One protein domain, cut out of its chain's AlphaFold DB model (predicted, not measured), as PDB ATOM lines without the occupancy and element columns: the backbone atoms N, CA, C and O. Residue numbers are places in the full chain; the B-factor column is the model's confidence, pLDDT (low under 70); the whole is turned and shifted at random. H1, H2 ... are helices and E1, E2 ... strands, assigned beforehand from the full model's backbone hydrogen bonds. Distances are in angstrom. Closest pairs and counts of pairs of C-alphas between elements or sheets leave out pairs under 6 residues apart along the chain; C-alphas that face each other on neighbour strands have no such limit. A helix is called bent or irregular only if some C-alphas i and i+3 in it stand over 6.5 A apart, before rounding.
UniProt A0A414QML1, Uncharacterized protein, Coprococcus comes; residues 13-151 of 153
ATOM      1  N   GLN A  13      35.786 -41.817 -17.901       84.94
ATOM      2  CA  GLN A  13      36.363 -41.687 -19.227       84.94
ATOM      3  C   GLN A  13      35.422 -40.832 -20.071       84.94
ATOM      4  O   GLN A  13      34.232 -41.128 -20.177       84.94
ATOM      5  N   ILE A  14      35.954 -39.767 -20.661       85.00
ATOM      6  CA  ILE A  14      35.215 -38.894 -21.572       85.00
ATOM      7  C   ILE A  14      35.762 -39.131 -22.974       85.00
ATOM      8  O   ILE A  14      36.969 -39.027 -23.198       85.00
ATOM      9  N   VAL A  15      34.874 -39.468 -23.909       86.38
ATOM     10  CA  VAL A  15      35.205 -39.645 -25.325       86.38
ATOM     11  C   VAL A  15      34.341 -38.694 -26.141       86.38
ATOM     12  O   VAL A  15      33.114 -38.759 -26.066       86.38
ATOM     13  N   GLN A  16      34.974 -37.805 -26.904       84.44
ATOM     14  CA  GLN A  16      34.294 -36.867 -27.794       84.44
ATOM     15  C   GLN A  16      35.069 -36.753 -29.109       84.44
ATOM     16  O   GLN A  16      36.135 -36.140 -29.166       84.44
ATOM     17  N   GLY A  17      34.525 -37.360 -30.168       88.38
ATOM     18  CA  GLY A  17      35.242 -37.519 -31.435       88.38
ATOM     19  C   GLY A  17      36.524 -38.331 -31.233       88.38
ATOM     20  O   GLY A  17      36.490 -39.382 -30.595       88.38
ATOM     21  N   ASP A  18      37.649 -37.800 -31.710       91.06
ATOM     22  CA  ASP A  18      38.976 -38.424 -31.586       91.06
ATOM     23  C   ASP A  18      39.668 -38.148 -30.237       91.06
ATOM     24  O   ASP A  18      40.787 -38.606 -29.996       91.06
ATOM     25  N   ILE A  19      39.030 -37.392 -29.336       84.88
ATOM     26  CA  ILE A  19      39.590 -37.068 -28.023       84.88
ATOM     27  C   ILE A  19      39.091 -38.079 -26.992       84.88
ATOM     28  O   ILE A  19      37.890 -38.191 -26.742       84.88
ATOM     29  N   LYS A  20      40.040 -38.755 -26.337       89.12
ATOM     30  CA  LYS A  20      39.820 -39.575 -25.144       89.12
ATOM     31  C   LYS A  20      40.539 -38.944 -23.950       89.12
ATOM     32  O   LYS A  20      41.741 -38.699 -24.013       89.12
ATOM     33  N   ALA A  21      39.811 -38.727 -22.859       87.12
ATOM     34  CA  ALA A  21      40.360 -38.287 -21.582       87.12
ATOM     35  C   ALA A  21      39.994 -39.278 -20.471       87.12
ATOM     36  O   ALA A  21      38.815 -39.555 -20.248       87.12
ATOM     37  N   ASP A  22      41.009 -39.770 -19.763       88.12
ATOM     38  CA  ASP A  22      40.860 -40.608 -18.573       88.12
ATOM     39  C   ASP A  22      41.040 -39.733 -17.322       88.12
ATOM     40  O   ASP A  22      42.097 -39.136 -17.101       88.12
ATOM     41  N   ILE A  23      39.992 -39.621 -16.508       86.69
ATOM     42  CA  ILE A  23      39.956 -38.782 -15.309       86.69
ATOM     43  C   ILE A  23      40.016 -39.688 -14.079       86.69
ATOM     44  O   ILE A  23      39.038 -40.358 -13.734       86.69
ATOM     45  N   SER A  24      41.166 -39.672 -13.399       85.38
ATOM     46  CA  SER A  24      41.350 -40.323 -12.096       85.38
ATOM     47  C   SER A  24      40.886 -39.414 -10.959       85.38
ATOM     48  O   SER A  24      41.232 -38.228 -10.905       85.38
ATOM     49  N   LEU A  25      40.126 -39.985 -10.021       87.12
ATOM     50  CA  LEU A  25      39.665 -39.301  -8.811       87.12
ATOM     51  C   LEU A  25      40.431 -39.712  -7.543       87.12
ATOM     52  O   LEU A  25      40.109 -39.228  -6.458       87.12
ATOM     53  N   GLU A  26      41.497 -40.508  -7.667       86.69
ATOM     54  CA  GLU A  26      42.326 -40.978  -6.540       86.69
ATOM     55  C   GLU A  26      42.865 -39.827  -5.678       86.69
ATOM     56  O   GLU A  26      42.936 -39.908  -4.449       86.69
ATOM     57  N   ARG A  27      43.200 -38.695  -6.313       86.62
ATOM     58  CA  ARG A  27      43.620 -37.482  -5.599       86.62
ATOM     59  C   ARG A  27      42.562 -37.034  -4.586       86.62
ATOM     60  O   ARG A  27      42.924 -36.640  -3.477       86.62
ATOM     61  N   PHE A  28      41.285 -37.077  -4.962       87.06
ATOM     62  CA  PHE A  28      40.190 -36.687  -4.079       87.06
ATOM     63  C   PHE A  28      39.982 -37.717  -2.975       87.06
ATOM     64  O   PHE A  28      39.750 -37.327  -1.839       87.06
ATOM     65  N   GLU A  29      40.145 -39.011  -3.250       89.38
ATOM     66  CA  GLU A  29      40.070 -40.044  -2.208       89.38
ATOM     67  C   GLU A  29      41.048 -39.752  -1.068       89.38
ATOM     68  O   GLU A  29      40.644 -39.673   0.094       89.38
ATOM     69  N   LYS A  30      42.317 -39.491  -1.405       88.88
ATOM     70  CA  LYS A  30      43.345 -39.138  -0.419       88.88
ATOM     71  C   LYS A  30      43.009 -37.848   0.326       88.88
ATOM     72  O   LYS A  30      43.097 -37.802   1.547       88.88
ATOM     73  N   GLN A  31      42.576 -36.810  -0.388       91.62
ATOM     74  CA  GLN A  31      42.207 -35.531   0.228       91.62
ATOM     75  C   GLN A  31      41.035 -35.665   1.208       91.62
ATOM     76  O   GLN A  31      41.026 -35.003   2.244       91.62
ATOM     77  N   PHE A  32      40.061 -36.528   0.915       91.44
ATOM     78  CA  PHE A  32      38.944 -36.803   1.817       91.44
ATOM     79  C   PHE A  32      39.378 -37.628   3.034       91.44
ATOM     80  O   PHE A  32      38.927 -37.342   4.144       91.44
ATOM     81  N   GLN A  33      40.286 -38.595   2.861       92.38
ATOM     82  CA  GLN A  33      40.891 -39.332   3.978       92.38
ATOM     83  C   GLN A  33      41.669 -38.391   4.910       92.38
ATOM     84  O   GLN A  33      41.435 -38.389   6.120       92.38
ATOM     85  N   ASP A  34      42.523 -37.533   4.348       93.00
ATOM     86  CA  ASP A  34      43.300 -36.540   5.096       93.00
ATOM     87  C   ASP A  34      42.380 -35.541   5.817       93.00
ATOM     88  O   ASP A  34      42.612 -35.187   6.977       93.00
ATOM     89  N   ALA A  35      41.299 -35.108   5.160       94.94
ATOM     90  CA  ALA A  35      40.315 -34.211   5.755       94.94
ATOM     91  C   ALA A  35      39.565 -34.866   6.924       94.94
ATOM     92  O   ALA A  35      39.357 -34.208   7.944       94.94
ATOM     93  N   GLN A  36      39.191 -36.145   6.808       95.19
ATOM     94  CA  GLN A  36      38.553 -36.891   7.895       95.19
ATOM     95  C   GLN A  36      39.512 -37.073   9.077       95.19
ATOM     96  O   GLN A  36      39.133 -36.819  10.218       95.19
ATOM     97  N   TYR A  37      40.764 -37.455   8.811       95.19
ATOM     98  CA  TYR A  37      41.792 -37.603   9.842       95.19
ATOM     99  C   TYR A  37      42.034 -36.293  10.599       95.19
ATOM    100  O   TYR A  37      42.107 -36.278  11.832       95.19
ATOM    101  N   TRP A  38      42.133 -35.180   9.870       96.25
ATOM    102  CA  TRP A  38      42.274 -33.857  10.467       96.25
ATOM    103  C   TRP A  38      41.045 -33.483  11.298       96.25
ATOM    104  O   TRP A  38      41.203 -33.062  12.443       96.25
ATOM    105  N   LEU A  39      39.835 -33.675  10.758       97.06
ATOM    106  CA  LEU A  39      38.584 -33.342  11.440       97.06
ATOM    107  C   LEU A  39      38.454 -34.084  12.770       97.06
ATOM    108  O   LEU A  39      38.197 -33.446  13.786       97.06
ATOM    109  N   ASP A  40      38.671 -35.398  12.771       96.75
ATOM    110  CA  ASP A  40      38.567 -36.232  13.973       96.75
ATOM    111  C   ASP A  40      39.504 -35.718  15.083       96.75
ATOM    112  O   ASP A  40      39.108 -35.591  16.243       96.75
ATOM    113  N   GLY A  41      40.734 -35.343  14.713       96.19
ATOM    114  CA  GLY A  41      41.704 -34.760  15.639       96.19
ATOM    115  C   GLY A  41      41.283 -33.384  16.160       96.19
ATOM    116  O   GLY A  41      41.403 -33.120  17.355       96.19
ATOM    117  N   GLN A  42      40.767 -32.509  15.292       97.38
ATOM    118  CA  GLN A  42      40.310 -31.177  15.701       97.38
ATOM    119  C   GLN A  42      39.097 -31.232  16.619       97.38
ATOM    120  O   GLN A  42      39.073 -30.521  17.615       97.38
ATOM    121  N   VAL A  43      38.124 -32.100  16.327       97.38
ATOM    122  CA  VAL A  43      36.955 -32.298  17.191       97.38
ATOM    123  C   VAL A  43      37.404 -32.692  18.596       97.38
ATOM    124  O   VAL A  43      36.941 -32.099  19.566       97.38
ATOM    125  N   PHE A  44      38.346 -33.636  18.721       96.62
ATOM    126  CA  PHE A  44      38.876 -34.015  20.032       96.62
ATOM    127  C   PHE A  44      39.589 -32.855  20.735       96.62
ATOM    128  O   PHE A  44      39.306 -32.583  21.898       96.62
ATOM    129  N   GLN A  45      40.474 -32.140  20.039       96.50
ATOM    130  CA  GLN A  45      41.203 -31.007  20.620       96.50
ATOM    131  C   GLN A  45      40.274 -29.880  21.085       96.50
ATOM    132  O   GLN A  45      40.444 -29.363  22.187       96.50
ATOM    133  N   SER A  46      39.255 -29.547  20.294       97.44
ATOM    134  CA  SER A  46      38.248 -28.544  20.647       97.44
ATOM    135  C   SER A  46      37.424 -28.929  21.878       97.44
ATOM    136  O   SER A  46      36.939 -28.043  22.574       97.44
ATOM    137  N   MET A  47      37.269 -30.225  22.177       95.94
ATOM    138  CA  MET A  47      36.569 -30.685  23.381       95.94
ATOM    139  C   MET A  47      37.382 -30.496  24.664       95.94
ATOM    140  O   MET A  47      36.785 -30.249  25.708       95.94
ATOM    141  N   ILE A  48      38.717 -30.583  24.615       94.94
ATOM    142  CA  ILE A  48      39.585 -30.614  25.810       94.94
ATOM    143  C   ILE A  48      39.282 -29.496  26.826       94.94
ATOM    144  O   ILE A  48      39.172 -29.828  28.006       94.94
ATOM    145  N   PRO A  49      39.098 -28.216  26.438       95.88
ATOM    146  CA  PRO A  49      38.825 -27.133  27.390       95.88
ATOM    147  C   PRO A  49      37.478 -27.247  28.117       95.88
ATOM    148  O   PRO A  49      37.301 -26.645  29.171       95.88
ATOM    149  N   PHE A  50      36.536 -28.012  27.565       96.38
ATOM    150  CA  PHE A  50      35.190 -28.212  28.105       96.38
ATOM    151  C   PHE A  50      35.056 -29.533  28.875       96.38
ATOM    152  O   PHE A  50      34.053 -29.769  29.547       96.38
ATOM    153  N   MET A  51      36.056 -30.415  28.793       94.38
ATOM    154  CA  MET A  51      36.027 -31.706  29.476       94.38
ATOM    155  C   MET A  51      36.246 -31.541  30.987       94.38
ATOM    156  O   MET A  51      37.131 -30.793  31.407       94.38
ATOM    157  N   PRO A  52      35.534 -32.296  31.836       92.25
ATOM    158  CA  PRO A  52      35.841 -32.357  33.259       92.25
ATOM    159  C   PRO A  52      37.260 -32.884  33.518       92.25
ATOM    160  O   PRO A  52      37.642 -33.947  33.024       92.25
ATOM    161  N   TYR A  53      38.025 -32.169  34.348       89.44
ATOM    162  CA  TYR A  53      39.425 -32.488  34.642       89.44
ATOM    163  C   TYR A  53      39.656 -32.598  36.153       89.44
ATOM    164  O   TYR A  53      40.087 -31.658  36.814       89.44
ATOM    165  N   ARG A  54      39.315 -33.757  36.729       84.12
ATOM    166  CA  ARG A  54      39.599 -34.036  38.148       84.12
ATOM    167  C   ARG A  54      41.015 -34.575  38.341       84.12
ATOM    168  O   ARG A  54      41.779 -34.043  39.130       84.12
ATOM    169  N   ASP A  55      41.333 -35.641  37.619       85.62
ATOM    170  CA  ASP A  55      42.609 -36.369  37.664       85.62
ATOM    171  C   ASP A  55      43.210 -36.557  36.255       85.62
ATOM    172  O   ASP A  55      44.229 -37.218  36.090       85.62
ATOM    173  N   GLY A  56      42.561 -36.004  35.223       87.56
ATOM    174  CA  GLY A  56      42.961 -36.127  33.818       87.56
ATOM    175  C   GLY A  56      42.759 -37.514  33.196       87.56
ATOM    176  O   GLY A  56      42.815 -37.636  31.974       87.56
ATOM    177  N   ASN A  57      42.456 -38.554  33.982       89.50
ATOM    178  CA  ASN A  57      42.431 -39.935  33.496       89.50
ATOM    179  C   ASN A  57      41.346 -40.165  32.432       89.50
ATOM    180  O   ASN A  57      41.599 -40.787  31.404       89.50
ATOM    181  N   MET A  58      40.145 -39.611  32.637       90.88
ATOM    182  CA  MET A  58      39.050 -39.729  31.663       90.88
ATOM    183  C   MET A  58      39.433 -39.120  30.307       90.88
ATOM    184  O   MET A  58      39.261 -39.771  29.275       90.88
ATOM    185  N   ALA A  59      39.993 -37.907  30.319       91.19
ATOM    186  CA  ALA A  59      40.422 -37.213  29.110       91.19
ATOM    187  C   ALA A  59      41.585 -37.940  28.425       91.19
ATOM    188  O   ALA A  59      41.571 -38.109  27.208       91.19
ATOM    189  N   HIS A  60      42.544 -38.448  29.199       92.00
ATOM    190  CA  HIS A  60      43.677 -39.206  28.678       92.00
ATOM    191  C   HIS A  60      43.248 -40.515  27.995       92.00
ATOM    192  O   HIS A  60      43.655 -40.797  26.867       92.00
ATOM    193  N   VAL A  61      42.364 -41.294  28.628       92.50
ATOM    194  CA  VAL A  61      41.811 -42.517  28.025       92.50
ATOM    195  C   VAL A  61      41.007 -42.182  26.767       92.50
ATOM    196  O   VAL A  61      41.166 -42.853  25.745       92.50
ATOM    197  N   ALA A  62      40.184 -41.128  26.803       93.00
ATOM    198  CA  ALA A  62      39.435 -40.663  25.636       93.00
ATOM    199  C   ALA A  62      40.363 -40.246  24.483       93.00
ATOM    200  O   ALA A  62      40.070 -40.546  23.326       93.00
ATOM    201  N   GLN A  63      41.502 -39.620  24.792       93.81
ATOM    202  CA  GLN A  63      42.509 -39.214  23.815       93.81
ATOM    203  C   GLN A  63      43.157 -40.422  23.144       93.81
ATOM    204  O   GLN A  63      43.196 -40.484  21.918       93.81
ATOM    205  N   ILE A  64      43.622 -41.401  23.927       93.69
ATOM    206  CA  ILE A  64      44.232 -42.628  23.395       93.69
ATOM    207  C   ILE A  64      43.234 -43.374  22.505       93.69
ATOM    208  O   ILE A  64      43.565 -43.785  21.390       93.69
ATOM    209  N   GLN A  65      41.995 -43.530  22.977       93.75
ATOM    210  CA  GLN A  65      40.960 -44.218  22.214       93.75
ATOM    211  C   GLN A  65      40.613 -43.450  20.936       93.75
ATOM    212  O   GLN A  65      40.589 -44.059  19.869       93.75
ATOM    213  N   SER A  66      40.430 -42.128  21.001       93.94
ATOM    214  CA  SER A  66      40.143 -41.291  19.826       93.94
ATOM    215  C   SER A  66      41.276 -41.317  18.807       93.94
ATOM    216  O   SER A  66      41.012 -41.485  17.621       93.94
ATOM    217  N   ALA A  67      42.533 -41.248  19.251       92.62
ATOM    218  CA  ALA A  67      43.697 -41.366  18.374       92.62
ATOM    219  C   ALA A  67      43.710 -42.714  17.629       92.62
ATOM    220  O   ALA A  67      43.993 -42.767  16.437       92.62
ATOM    221  N   SER A  68      43.317 -43.807  18.294       92.94
ATOM    222  CA  SER A  68      43.213 -45.131  17.658       92.94
ATOM    223  C   SER A  68      42.082 -45.260  16.622       92.94
ATOM    224  O   SER A  68      42.076 -46.213  15.832       92.94
ATOM    225  N   LEU A  69      41.118 -44.331  16.656       93.12
ATOM    226  CA  LEU A  69      39.986 -44.229  15.735       93.12
ATOM    227  C   LEU A  69      40.180 -43.135  14.674       93.12
ATOM    228  O   LEU A  69      39.332 -42.999  13.791       93.12
ATOM    229  N   GLN A  70      41.247 -42.344  14.755       93.56
ATOM    230  CA  GLN A  70      41.397 -41.142  13.948       93.56
ATOM    231  C   GLN A  70      41.428 -41.470  12.447       93.56
ATOM    232  O   GLN A  70      42.134 -42.376  12.004       93.56
ATOM    233  N   GLY A  71      40.631 -40.747  11.657       91.81
ATOM    234  CA  GLY A  71      40.419 -41.011  10.233       91.81
ATOM    235  C   GLY A  71      39.264 -41.974   9.945       91.81
ATOM    236  O   GLY A  71      38.910 -42.161   8.782       91.81
ATOM    237  N   SER A  72      38.640 -42.575  10.964       92.88
ATOM    238  CA  SER A  72      37.429 -43.394  10.789       92.88
ATOM    239  C   SER A  72      36.135 -42.570  10.762       92.88
ATOM    240  O   SER A  72      35.086 -43.097  10.388       92.88
ATOM    241  N   GLY A  73      36.187 -41.287  11.144       91.94
ATOM    242  CA  GLY A  73      35.001 -40.456  11.352       91.94
ATOM    243  C   GLY A  73      34.338 -40.657  12.710       91.94
ATOM    244  O   GLY A  73      33.155 -40.358  12.868       91.94
ATOM    245  N   ARG A  74      35.072 -41.208  13.682       93.38
ATOM    246  CA  ARG A  74      34.594 -41.466  15.043       93.38
ATOM    247  C   ARG A  74      35.570 -40.874  16.048       93.38
ATOM    248  O   ARG A  74      36.769 -41.116  15.965       93.38
ATOM    249  N   VAL A  75      35.028 -40.176  17.038       93.75
ATOM    250  CA  VAL A  75      35.773 -39.600  18.162       93.75
ATOM    251  C   VAL A  75      35.132 -40.083  19.457       93.75
ATOM    252  O   VAL A  75      33.906 -40.121  19.569       93.75
ATOM    253  N   ILE A  76      35.947 -40.475  20.434       93.25
ATOM    254  CA  ILE A  76      35.467 -40.822  21.771       93.25
ATOM    255  C   ILE A  76      35.411 -39.542  22.596       93.25
ATOM    256  O   ILE A  76      36.438 -39.032  23.035       93.25
ATOM    257  N   ALA A  77      34.198 -39.034  22.816       89.56
ATOM    258  CA  ALA A  77      33.988 -37.842  23.628       89.56
ATOM    259  C   ALA A  77      34.368 -38.073  25.097       89.56
ATOM    260  O   ALA A  77      34.908 -37.171  25.724       89.56
ATOM    261  N   ALA A  78      34.124 -39.275  25.633       88.44
ATOM    262  CA  ALA A  78      34.265 -39.560  27.054       88.44
ATOM    263  C   ALA A  78      34.817 -40.973  27.312       88.44
ATOM    264  O   ALA A  78      34.212 -41.968  26.911       88.44
ATOM    265  N   GLY A  79      35.958 -41.067  28.000       86.00
ATOM    266  CA  GLY A  79      36.629 -42.338  28.278       86.00
ATOM    267  C   GLY A  79      35.973 -43.127  29.426       86.00
ATOM    268  O   GLY A  79      35.478 -42.527  30.387       86.00
ATOM    269  N   PRO A  80      35.960 -44.473  29.383       81.12
ATOM    270  CA  PRO A  80      35.522 -45.292  30.513       81.12
ATOM    271  C   PRO A  80      36.446 -45.116  31.735       81.12
ATOM    272  O   PRO A  80      37.593 -44.696  31.583       81.12
ATOM    273  N   PRO A  81      35.986 -45.460  32.953       78.88
ATOM    274  CA  PRO A  81      34.650 -45.970  33.297       78.88
ATOM    275  C   PRO A  81      33.607 -44.861  33.507       78.88
ATOM    276  O   PRO A  81      32.423 -45.141  33.676       78.88
ATOM    277  N   TYR A  82      34.046 -43.601  33.513       79.69
ATOM    278  CA  TYR A  82      33.252 -42.471  33.985       79.69
ATOM    279  C   TYR A  82      32.580 -41.654  32.880       79.69
ATOM    280  O   TYR A  82      31.689 -40.853  33.153       79.69
ATOM    281  N   GLY A  83      32.992 -41.868  31.631       84.25
ATOM    282  CA  GLY A  83      32.645 -41.000  30.518       84.25
ATOM    283  C   GLY A  83      31.149 -40.767  30.348       84.25
ATOM    284  O   GLY A  83      30.735 -39.619  30.260       84.25
ATOM    285  N   ARG A  84      30.332 -41.830  30.388       82.94
ATOM    286  CA  ARG A  84      28.878 -41.706  30.209       82.94
ATOM    287  C   ARG A  84      28.245 -40.787  31.250       82.94
ATOM    288  O   ARG A  84      27.510 -39.890  30.881       82.94
ATOM    289  N   PHE A  85      28.523 -40.981  32.539       84.50
ATOM    290  CA  PHE A  85      27.853 -40.169  33.557       84.50
ATOM    291  C   PHE A  85      28.347 -38.726  33.581       84.50
ATOM    292  O   PHE A  85      27.564 -37.829  33.860       84.50
ATOM    293  N   LEU A  86      29.637 -38.508  33.306       89.81
ATOM    294  CA  LEU A  86      30.185 -37.158  33.224       89.81
ATOM    295  C   LEU A  86      29.574 -36.418  32.038       89.81
ATOM    296  O   LEU A  86      29.262 -35.242  32.165       89.81
ATOM    297  N   TYR A  87      29.382 -37.112  30.916       91.62
ATOM    298  CA  TYR A  87      28.808 -36.528  29.713       91.62
ATOM    299  C   TYR A  87      27.335 -36.149  29.891       91.62
ATOM    300  O   TYR A  87      26.951 -35.074  29.459       91.62
ATOM    301  N   GLU A  88      26.546 -36.989  30.567       89.56
ATOM    302  CA  GLU A  88      25.127 -36.719  30.862       89.56
ATOM    303  C   GLU A  88      24.929 -35.634  31.935       89.56
ATOM    304  O   GLU A  88      23.814 -35.170  32.136       89.56
ATOM    305  N   GLY A  89      25.974 -35.266  32.686       89.56
ATOM    306  CA  GLY A  89      25.893 -34.175  33.660       89.56
ATOM    307  C   GLY A  89      25.034 -34.451  34.895       89.56
ATOM    308  O   GLY A  89      24.829 -33.544  35.696       89.56
ATOM    309  N   LEU A  90      24.564 -35.683  35.105       88.12
ATOM    310  CA  LEU A  90      23.682 -36.046  36.218       88.12
ATOM    311  C   LEU A  90      24.369 -36.958  37.231       88.12
ATOM    312  O   LEU A  90      25.123 -37.875  36.889       88.12
ATOM    313  N   VAL A  91      24.084 -36.726  38.513       85.06
ATOM    314  CA  VAL A  91      24.621 -37.557  39.585       85.06
ATOM    315  C   VAL A  91      24.002 -38.947  39.490       85.06
ATOM    316  O   VAL A  91      22.782 -39.106  39.444       85.06
ATOM    317  N   MET A  92      24.857 -39.967  39.503       85.62
ATOM    318  CA  MET A  92      24.449 -41.367  39.511       85.62
ATOM    319  C   MET A  92      24.867 -42.021  40.825       85.62
ATOM    320  O   MET A  92      26.046 -41.957  41.195       85.62
ATOM    321  N   VAL A  93      23.923 -42.668  41.504       84.06
ATOM    322  CA  VAL A  93      24.114 -43.231  42.850       84.06
ATOM    323  C   VAL A  93      23.725 -44.704  42.923       84.06
ATOM    324  O   VAL A  93      22.970 -45.194  42.089       84.06
ATOM    325  N   ASP A  94      24.252 -45.423  43.910       84.88
ATOM    326  CA  ASP A  94      23.728 -46.734  44.304       84.88
ATOM    327  C   ASP A  94      22.264 -46.594  44.757       84.88
ATOM    328  O   ASP A  94      21.980 -45.691  45.548       84.88
ATOM    329  N   PRO A  95      21.342 -47.455  44.301       85.81
ATOM    330  CA  PRO A  95      19.932 -47.348  44.668       85.81
ATOM    331  C   PRO A  95      19.664 -47.575  46.162       85.81
ATOM    332  O   PRO A  95      18.678 -47.055  46.671       85.81
ATOM    333  N   GLU A  96      20.508 -48.329  46.874       85.94
ATOM    334  CA  GLU A  96      20.304 -48.591  48.305       85.94
ATOM    335  C   GLU A  96      21.050 -47.593  49.187       85.94
ATOM    336  O   GLU A  96      20.501 -47.110  50.172       85.94
ATOM    337  N   THR A  97      22.305 -47.271  48.859       84.75
ATOM    338  CA  THR A  97      23.121 -46.391  49.721       84.75
ATOM    339  C   THR A  97      23.021 -44.916  49.350       84.75
ATOM    340  O   THR A  97      23.536 -44.072  50.082       84.75
ATOM    341  N   MET A  98      22.420 -44.590  48.199       80.75
ATOM    342  CA  MET A  98      22.382 -43.241  47.624       80.75
ATOM    343  C   MET A  98      23.778 -42.610  47.451       80.75
ATOM    344  O   MET A  98      23.920 -41.397  47.266       80.75
ATOM    345  N   SER A  99      24.828 -43.438  47.460       78.25
ATOM    346  CA  SER A  99      26.216 -43.014  47.315       78.25
ATOM    347  C   SER A  99      26.629 -42.960  45.844       78.25
ATOM    348  O   SER A  99      26.349 -43.896  45.091       78.25
ATOM    349  N   PRO A 100      27.396 -41.938  45.417       76.69
ATOM    350  CA  PRO A 100      28.089 -41.957  44.130       76.69
ATOM    351  C   PRO A 100      29.105 -43.102  44.000       76.69
ATOM    352  O   PRO A 100      29.556 -43.394  42.894       76.69
ATOM    353  N   PHE A 101      29.482 -43.762  45.096       78.00
ATOM    354  CA  PHE A 101      30.282 -44.983  45.085       78.00
ATOM    355  C   PHE A 101      29.353 -46.189  45.217       78.00
ATOM    356  O   PHE A 101      28.861 -46.491  46.301       78.00
ATOM    357  N   ALA A 102      29.096 -46.851  44.087       76.12
ATOM    358  CA  ALA A 102      28.243 -48.031  44.047       76.12
ATOM    359  C   ALA A 102      28.928 -49.233  44.693       76.12
ATOM    360  O   ALA A 102      30.150 -49.389  44.591       76.12
ATOM    361  N   ARG A 103      28.132 -50.095  45.326       85.62
ATOM    362  CA  ARG A 103      28.613 -51.394  45.800       85.62
ATOM    363  C   ARG A 103      29.039 -52.256  44.612       85.62
ATOM    364  O   ARG A 103      28.639 -52.021  43.468       85.62
ATOM    365  N   LYS A 104      29.861 -53.268  44.886       81.06
ATOM    366  CA  LYS A 104      30.258 -54.250  43.872       81.06
ATOM    367  C   LYS A 104      28.996 -54.859  43.242       81.06
ATOM    368  O   LYS A 104      28.061 -55.193  43.960       81.06
ATOM    369  N   ASP A 105      28.972 -54.928  41.912       82.69
ATOM    370  CA  ASP A 105      27.867 -55.439  41.083       82.69
ATOM    371  C   ASP A 105      26.559 -54.616  41.102       82.69
ATOM    372  O   ASP A 105      25.623 -54.920  40.358       82.69
ATOM    373  N   ALA A 106      26.499 -53.515  41.861       81.06
ATOM    374  CA  ALA A 106      25.345 -52.624  41.870       81.06
ATOM    375  C   ALA A 106      25.332 -51.711  40.633       81.06
ATOM    376  O   ALA A 106      26.312 -51.040  40.294       81.06
ATOM    377  N   LYS A 107      24.177 -51.649  39.963       82.00
ATOM    378  CA  LYS A 107      23.937 -50.702  38.870       82.00
ATOM    379  C   LYS A 107      23.466 -49.379  39.453       82.00
ATOM    380  O   LYS A 107      22.468 -49.335  40.168       82.00
ATOM    381  N   LYS A 108      24.173 -48.303  39.121       82.31
ATOM    382  CA  LYS A 108      23.788 -46.958  39.548       82.31
ATOM    383  C   LYS A 108      22.478 -46.522  38.896       82.31
ATOM    384  O   LYS A 108      22.271 -46.772  37.708       82.31
ATOM    385  N   VAL A 109      21.657 -45.811  39.660       84.69
ATOM    386  CA  VAL A 109      20.469 -45.107  39.176       84.69
ATOM    387  C   VAL A 109      20.803 -43.643  38.906       84.69
ATOM    388  O   VAL A 109      21.599 -43.030  39.624       84.69
ATOM    389  N   VAL A 110      20.230 -43.104  37.832       85.31
ATOM    390  CA  VAL A 110      20.339 -41.681  37.493       85.31
ATOM    391  C   VAL A 110      19.429 -40.899  38.431       85.31
ATOM    392  O   VAL A 110      18.316 -41.335  38.713       85.31
ATOM    393  N   THR A 111      19.915 -39.769  38.931       85.00
ATOM    394  CA  THR A 111      19.124 -38.830  39.733       85.00
ATOM    395  C   THR A 111      18.906 -37.540  38.950       85.00
ATOM    396  O   THR A 111      19.693 -37.232  38.059       85.00
ATOM    397  N   ASP A 112      17.916 -36.740  39.339       85.12
ATOM    398  CA  ASP A 112      17.658 -35.423  38.731       85.12
ATOM    399  C   ASP A 112      18.633 -34.332  39.211       85.12
ATOM    400  O   ASP A 112      18.482 -33.150  38.900       85.12
ATOM    401  N   ARG A 113      19.641 -34.700  40.013       85.31
ATOM    402  CA  ARG A 113      20.612 -33.753  40.558       85.31
ATOM    403  C   ARG A 113      21.759 -33.531  39.563       85.31
ATOM    404  O   ARG A 113      22.463 -34.499  39.258       85.31
ATOM    405  N   PRO A 114      22.033 -32.282  39.144       87.50
ATOM    406  CA  PRO A 114      23.161 -31.987  38.270       87.50
ATOM    407  C   PRO A 114      24.504 -32.206  38.980       87.50
ATOM    408  O   PRO A 114      24.657 -31.949  40.179       87.50
ATOM    409  N   LEU A 115      25.492 -32.683  38.226       88.06
ATOM    410  CA  LEU A 115      26.887 -32.770  38.636       88.06
ATOM    411  C   LEU A 115      27.513 -31.377  38.651       88.06
ATOM    412  O   LEU A 115      27.281 -30.554  37.771       88.06
ATOM    413  N   GLN A 116      28.368 -31.137  39.639       88.88
ATOM    414  CA  GLN A 116      29.221 -29.955  39.665       88.88
ATOM    415  C   GLN A 116      30.619 -30.347  39.197       88.88
ATOM    416  O   GLN A 116      31.282 -31.179  39.823       88.88
ATOM    417  N   PHE A 117      31.067 -29.758  38.092       89.94
ATOM    418  CA  PHE A 117      32.413 -29.973  37.577       89.94
ATOM    419  C   PHE A 117      33.404 -29.004  38.216       89.94
ATOM    420  O   PHE A 117      33.103 -27.832  38.438       89.94
ATOM    421  N   SER A 118      34.614 -29.496  38.488       89.00
ATOM    422  CA  SER A 118      35.723 -28.625  38.872       89.00
ATOM    423  C   SER A 118      36.096 -27.727  37.697       89.00
ATOM    424  O   SER A 118      36.358 -28.221  36.601       89.00
ATOM    425  N   LYS A 119      36.165 -26.420  37.958       92.50
ATOM    426  CA  LYS A 119      36.529 -25.384  36.982       92.50
ATOM    427  C   LYS A 119      37.969 -24.884  37.128       92.50
ATOM    428  O   LYS A 119      38.336 -23.877  36.540       92.50
ATOM    429  N   ILE A 120      38.784 -25.573  37.935       91.12
ATOM    430  CA  ILE A 120      40.159 -25.152  38.246       91.12
ATOM    431  C   ILE A 120      41.060 -25.276  37.013       91.12
ATOM    432  O   ILE A 120      41.718 -24.315  36.635       91.12
ATOM    433  N   THR A 121      41.098 -26.455  36.386       91.88
ATOM    434  CA  THR A 121      41.924 -26.681  35.187       91.88
ATOM    435  C   THR A 121      41.224 -26.205  33.922       91.88
ATOM    436  O   THR A 121      41.848 -25.585  33.070       91.88
ATOM    437  N   ASN A 122      39.925 -26.485  33.827       93.62
ATOM    438  CA  ASN A 122      39.086 -26.174  32.681       93.62
ATOM    439  C   ASN A 122      37.933 -25.275  33.151       93.62
ATOM    440  O   ASN A 122      36.933 -25.793  33.652       93.62
ATOM    441  N   PRO A 123      38.058 -23.939  33.038       95.06
ATOM    442  CA  PRO A 123      37.027 -23.003  33.496       95.06
ATOM    443  C   PRO A 123      35.666 -23.212  32.821       95.06
ATOM    444  O   PRO A 123      34.619 -23.033  33.448       95.06
ATOM    445  N   ASP A 124      35.700 -23.667  31.570       95.69
ATOM    446  CA  ASP A 124      34.527 -23.931  30.740       95.69
ATOM    447  C   ASP A 124      34.051 -25.391  30.841       95.69
ATOM    448  O   ASP A 124      33.260 -25.843  30.016       95.69
ATOM    449  N   ALA A 125      34.520 -26.151  31.842       94.62
ATOM    450  CA  ALA A 125      34.101 -27.534  32.033       94.62
ATOM    451  C   ALA A 125      32.575 -27.642  32.186       94.62
ATOM    452  O   ALA A 125      31.979 -27.018  33.073       94.62
ATOM    453  N   THR A 126      31.969 -28.468  31.338       94.62
ATOM    454  CA  THR A 126      30.520 -28.678  31.257       94.62
ATOM    455  C   THR A 126      30.211 -30.137  30.943       94.62
ATOM    456  O   THR A 126      31.102 -30.909  30.590       94.62
ATOM    457  N   ASP A 127      28.954 -30.531  31.095       93.56
ATOM    458  CA  ASP A 127      28.403 -31.733  30.482       93.56
ATOM    459  C   ASP A 127      28.241 -31.509  28.971       93.56
ATOM    460  O   ASP A 127      28.416 -30.389  28.489       93.56
ATOM    461  N   HIS A 128      27.967 -32.566  28.201       94.81
ATOM    462  CA  HIS A 128      27.758 -32.446  26.750       94.81
ATOM    463  C   HIS A 128      28.837 -31.615  26.022       94.81
ATOM    464  O   HIS A 128      28.570 -30.875  25.079       94.81
ATOM    465  N   TRP A 129      30.098 -31.733  26.446       95.44
ATOM    466  CA  TRP A 129      31.189 -30.855  26.006       95.44
ATOM    467  C   TRP A 129      31.476 -30.885  24.498       95.44
ATOM    468  O   TRP A 129      32.095 -29.963  23.969       95.44
ATOM    469  N   PHE A 130      31.028 -31.923  23.786       96.12
ATOM    470  CA  PHE A 130      31.056 -31.935  22.324       96.12
ATOM    471  C   PHE A 130      30.176 -30.833  21.730       96.12
ATOM    472  O   PHE A 130      30.586 -30.191  20.765       96.12
ATOM    473  N   ASP A 131      28.998 -30.595  22.303       96.88
ATOM    474  CA  ASP A 131      28.068 -29.582  21.817       96.88
ATOM    475  C   ASP A 131      28.636 -28.179  22.050       96.88
ATOM    476  O   ASP A 131      28.667 -27.378  21.115       96.88
ATOM    477  N   ALA A 132      29.227 -27.930  23.224       96.62
ATOM    478  CA  ALA A 132      29.953 -26.691  23.515       96.62
ATOM    479  C   ALA A 132      31.144 -26.471  22.558       96.62
ATOM    480  O   ALA A 132      31.320 -25.391  21.985       96.62
ATOM    481  N   ALA A 133      31.937 -27.518  22.310       97.44
ATOM    482  CA  ALA A 133      33.044 -27.469  21.357       97.44
ATOM    483  C   ALA A 133      32.566 -27.206  19.921       97.44
ATOM    484  O   ALA A 133      33.179 -26.432  19.187       97.44
ATOM    485  N   LYS A 134      31.456 -27.826  19.515       97.38
ATOM    486  CA  LYS A 134      30.852 -27.657  18.190       97.38
ATOM    487  C   LYS A 134      30.271 -26.263  18.005       97.38
ATOM    488  O   LYS A 134      30.396 -25.706  16.915       97.38
ATOM    489  N   GLU A 135      29.654 -25.702  19.036       97.81
ATOM    490  CA  GLU A 135      29.162 -24.329  19.017       97.81
ATOM    491  C   GLU A 135      30.315 -23.340  18.806       97.81
ATOM    492  O   GLU A 135      30.232 -22.469  17.935       97.81
ATOM    493  N   LYS A 136      31.424 -23.534  19.529       97.75
ATOM    494  CA  LYS A 136      32.613 -22.683  19.440       97.75
ATOM    495  C   LYS A 136      33.370 -22.839  18.116       97.75
ATOM    496  O   LYS A 136      33.610 -21.855  17.416       97.75
ATOM    497  N   ASP A 137      33.727 -24.070  17.750       98.00
ATOM    498  CA  ASP A 137      34.712 -24.350  16.696       98.00
ATOM    499  C   ASP A 137      34.118 -25.012  15.440       98.00
ATOM    500  O   ASP A 137      34.805 -25.146  14.424       98.00
ATOM    501  N   GLY A 138      32.828 -25.367  15.427       97.19
ATOM    502  CA  GLY A 138      32.208 -26.116  14.326       97.19
ATOM    503  C   GLY A 138      32.343 -25.445  12.954       97.19
ATOM    504  O   GLY A 138      32.580 -26.109  11.941       97.19
ATOM    505  N   LYS A 139      32.281 -24.108  12.900       97.56
ATOM    506  CA  LYS A 139      32.531 -23.348  11.660       97.56
ATOM    507  C   LYS A 139      33.987 -23.472  11.193       97.56
ATOM    508  O   LYS A 139      34.237 -23.580   9.988       97.56
ATOM    509  N   ALA A 140      34.941 -23.474  12.123       97.69
ATOM    510  CA  ALA A 140      36.359 -23.646  11.825       97.69
ATOM    511  C   ALA A 140      36.655 -25.067  11.326       97.69
ATOM    512  O   ALA A 140      37.389 -25.224  10.346       97.69
ATOM    513  N   TRP A 141      36.011 -26.085  11.907       97.69
ATOM    514  CA  TRP A 141      36.095 -27.469  11.439       97.69
ATOM    515  C   TRP A 141      35.662 -27.593   9.973       97.69
ATOM    516  O   TRP A 141      36.416 -28.091   9.138       97.69
ATOM    517  N   VAL A 142      34.490 -27.053   9.616       96.94
ATOM    518  CA  VAL A 142      33.994 -27.076   8.228       96.94
ATOM    519  C   VAL A 142      34.954 -26.352   7.282       96.94
ATOM    520  O   VAL A 142      35.229 -26.839   6.183       96.94
ATOM    521  N   LYS A 143      35.490 -25.196   7.692       96.56
ATOM    522  CA  LYS A 143      36.460 -24.438   6.887       96.56
ATOM    523  C   LYS A 143      37.739 -25.243   6.638       96.56
ATOM    524  O   LYS A 143      38.226 -25.262   5.508       96.56
ATOM    525  N   GLY A 144      38.274 -25.907   7.660       96.06
ATOM    526  CA  GLY A 144      39.485 -26.713   7.526       96.06
ATOM    527  C   GLY A 144      39.280 -27.966   6.678       96.06
ATOM    528  O   GLY A 144      40.092 -28.218   5.792       96.06
ATOM    529  N   VAL A 145      38.148 -28.662   6.840       95.25
ATOM    530  CA  VAL A 145      37.766 -29.790   5.974       95.25
ATOM    531  C   VAL A 145      37.684 -29.351   4.516       95.25
ATOM    532  O   VAL A 145      38.311 -29.970   3.664       95.25
ATOM    533  N   LYS A 146      36.985 -28.247   4.215       94.50
ATOM    534  CA  LYS A 146      36.883 -27.717   2.842       94.50
ATOM    535  C   LYS A 146      38.245 -27.358   2.250       94.50
ATOM    536  O   LYS A 146      38.471 -27.589   1.066       94.50
ATOM    537  N   ARG A 147      39.147 -26.794   3.058       94.62
ATOM    538  CA  ARG A 147      40.512 -26.460   2.629       94.62
ATOM    539  C   ARG A 147      41.282 -27.720   2.220       94.62
ATOM    540  O   ARG A 147      41.805 -27.761   1.110       94.62
ATOM    541  N   ILE A 148      41.288 -28.742   3.078       93.56
ATOM    542  CA  ILE A 148      42.036 -29.989   2.859       93.56
ATOM    543  C   ILE A 148      41.422 -30.801   1.709       93.56
ATOM    544  O   ILE A 148      42.123 -31.143   0.758       93.56
ATOM    545  N   ALA A 149      40.105 -31.027   1.747       90.06
ATOM    546  CA  ALA A 149      39.378 -31.783   0.726       90.06
ATOM    547  C   ALA A 149      39.419 -31.106  -0.655       90.06
ATOM    548  O   ALA A 149      39.439 -31.782  -1.674       90.06
ATOM    549  N   GLY A 150      39.462 -29.769  -0.702       87.81
ATOM    550  CA  GLY A 150      39.608 -28.998  -1.941       87.81
ATOM    551  C   GLY A 150      41.047 -28.905  -2.460       87.81
ATOM    552  O   GLY A 150      41.296 -28.220  -3.452       87.81
ATOM    553  N   GLY A 151      42.013 -29.535  -1.785       76.94
ATOM    554  CA  GLY A 151      43.411 -29.556  -2.205       76.94
ATOM    555  C   GLY A 151      44.163 -28.237  -2.046       76.94
ATOM    556  O   GLY A 151      45.220 -28.082  -2.662       76.94
TER     557      GLY A 151
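Overview. This is residues 13 to 151 of the 153 residues of an uncharacterized protein of Coprococcus comes (UniProt A0A414QML1). A long helix, H1, makes the spine of an elongated model, with the thin strand hairpin E1-E2 as an arm beyond its one end, where residues 15 to 20 stick out free. H4, which is bent, folds back along H1, H2 folds back beside the far part of H1, and beyond that end lies a small head made of the short helix H3, the two-stranded hairpin E3-E4 and loops. The printed part has 139 residues, with four named helices and four named strands in the order E1 E2 H1 H2 H3 E3 E4 H4; the class is mixed, helices and strands, and both two-stranded sheets, E1 - E2 and E3 - E4, are antiparallel. It is only just extended, close to loose, with a radius of gyration of the C-alphas of 21.6 A and spans of 83 by 33 by 24 A.

Along the chain. E1, residues 13 to 16, begins at C-alpha 13 (36.363, -41.687, -19.227), and E2 is residues 19 to 23. H1, residues 26 to 50, is 37.6 A long and only just irregular: C-alphas 46 and 49 are 6.9 A apart. H2, residues 57 to 69, is 18.4 A long and begins at C-alpha 57 (42.431, -39.935, 33.496). H3 is residues 83 to 88, E3 residues 90 to 93, and E4 residues 109 to 114, 13.4 A long. H4, residues 129 to 149, was assigned as one helix by its hydrogen bonds but is bent, with C-alphas 136 and 139 7.8 A apart. Its arms are H4a, residues 129 to 136, and H4b, residues 139 to 149, 15.4 A long and ending at C-alpha 149 (39.378, -31.783, 0.726).

Arrangement. In the hairpin E1 and E2, N 14 and O 21 are 2.9 A apart, within hydrogen-bond range. H1 touches H2 with residues 40 to 48 alone, closest at the C-alphas of Phe 44 and Gln 63, 7.4 A; this helical hairpin has a shallow tilt of 5 degrees, opposite ways. H2 and H3 are close but not clearly touching, with the C-alphas of Met 58 and Gly 83 closest at 6.6 A. In the hairpin E3 and E4, N 91 and O 113 are 2.9 A apart, within range. H1 touches H4b at a shallow tilt of 23 degrees, opposite ways, the C-alphas of Gln 31 and Ala 149 closest at 4.7 A. With residues 43 to 50 alone H1 touches H4a, only just about perpendicular at 72 degrees, the C-alphas of Met 47 and Ala 133 closest at 5.2 A. H2 and H4b are apart. Every O i to N i+4 pair is within hydrogen-bond range in H2, H3, H4a and H4b, and 19 of 21 in H1.

Size, cuts and confidence. The two C-alphas farthest apart are those of Asp 18 and Thr 97, 83.2 A. The printed part has no cut. The links H2 to H3, E3 to E4 and E4 to H4 are long. The mean pLDDT of the printed part is 90.2, and no printed residue is under 70.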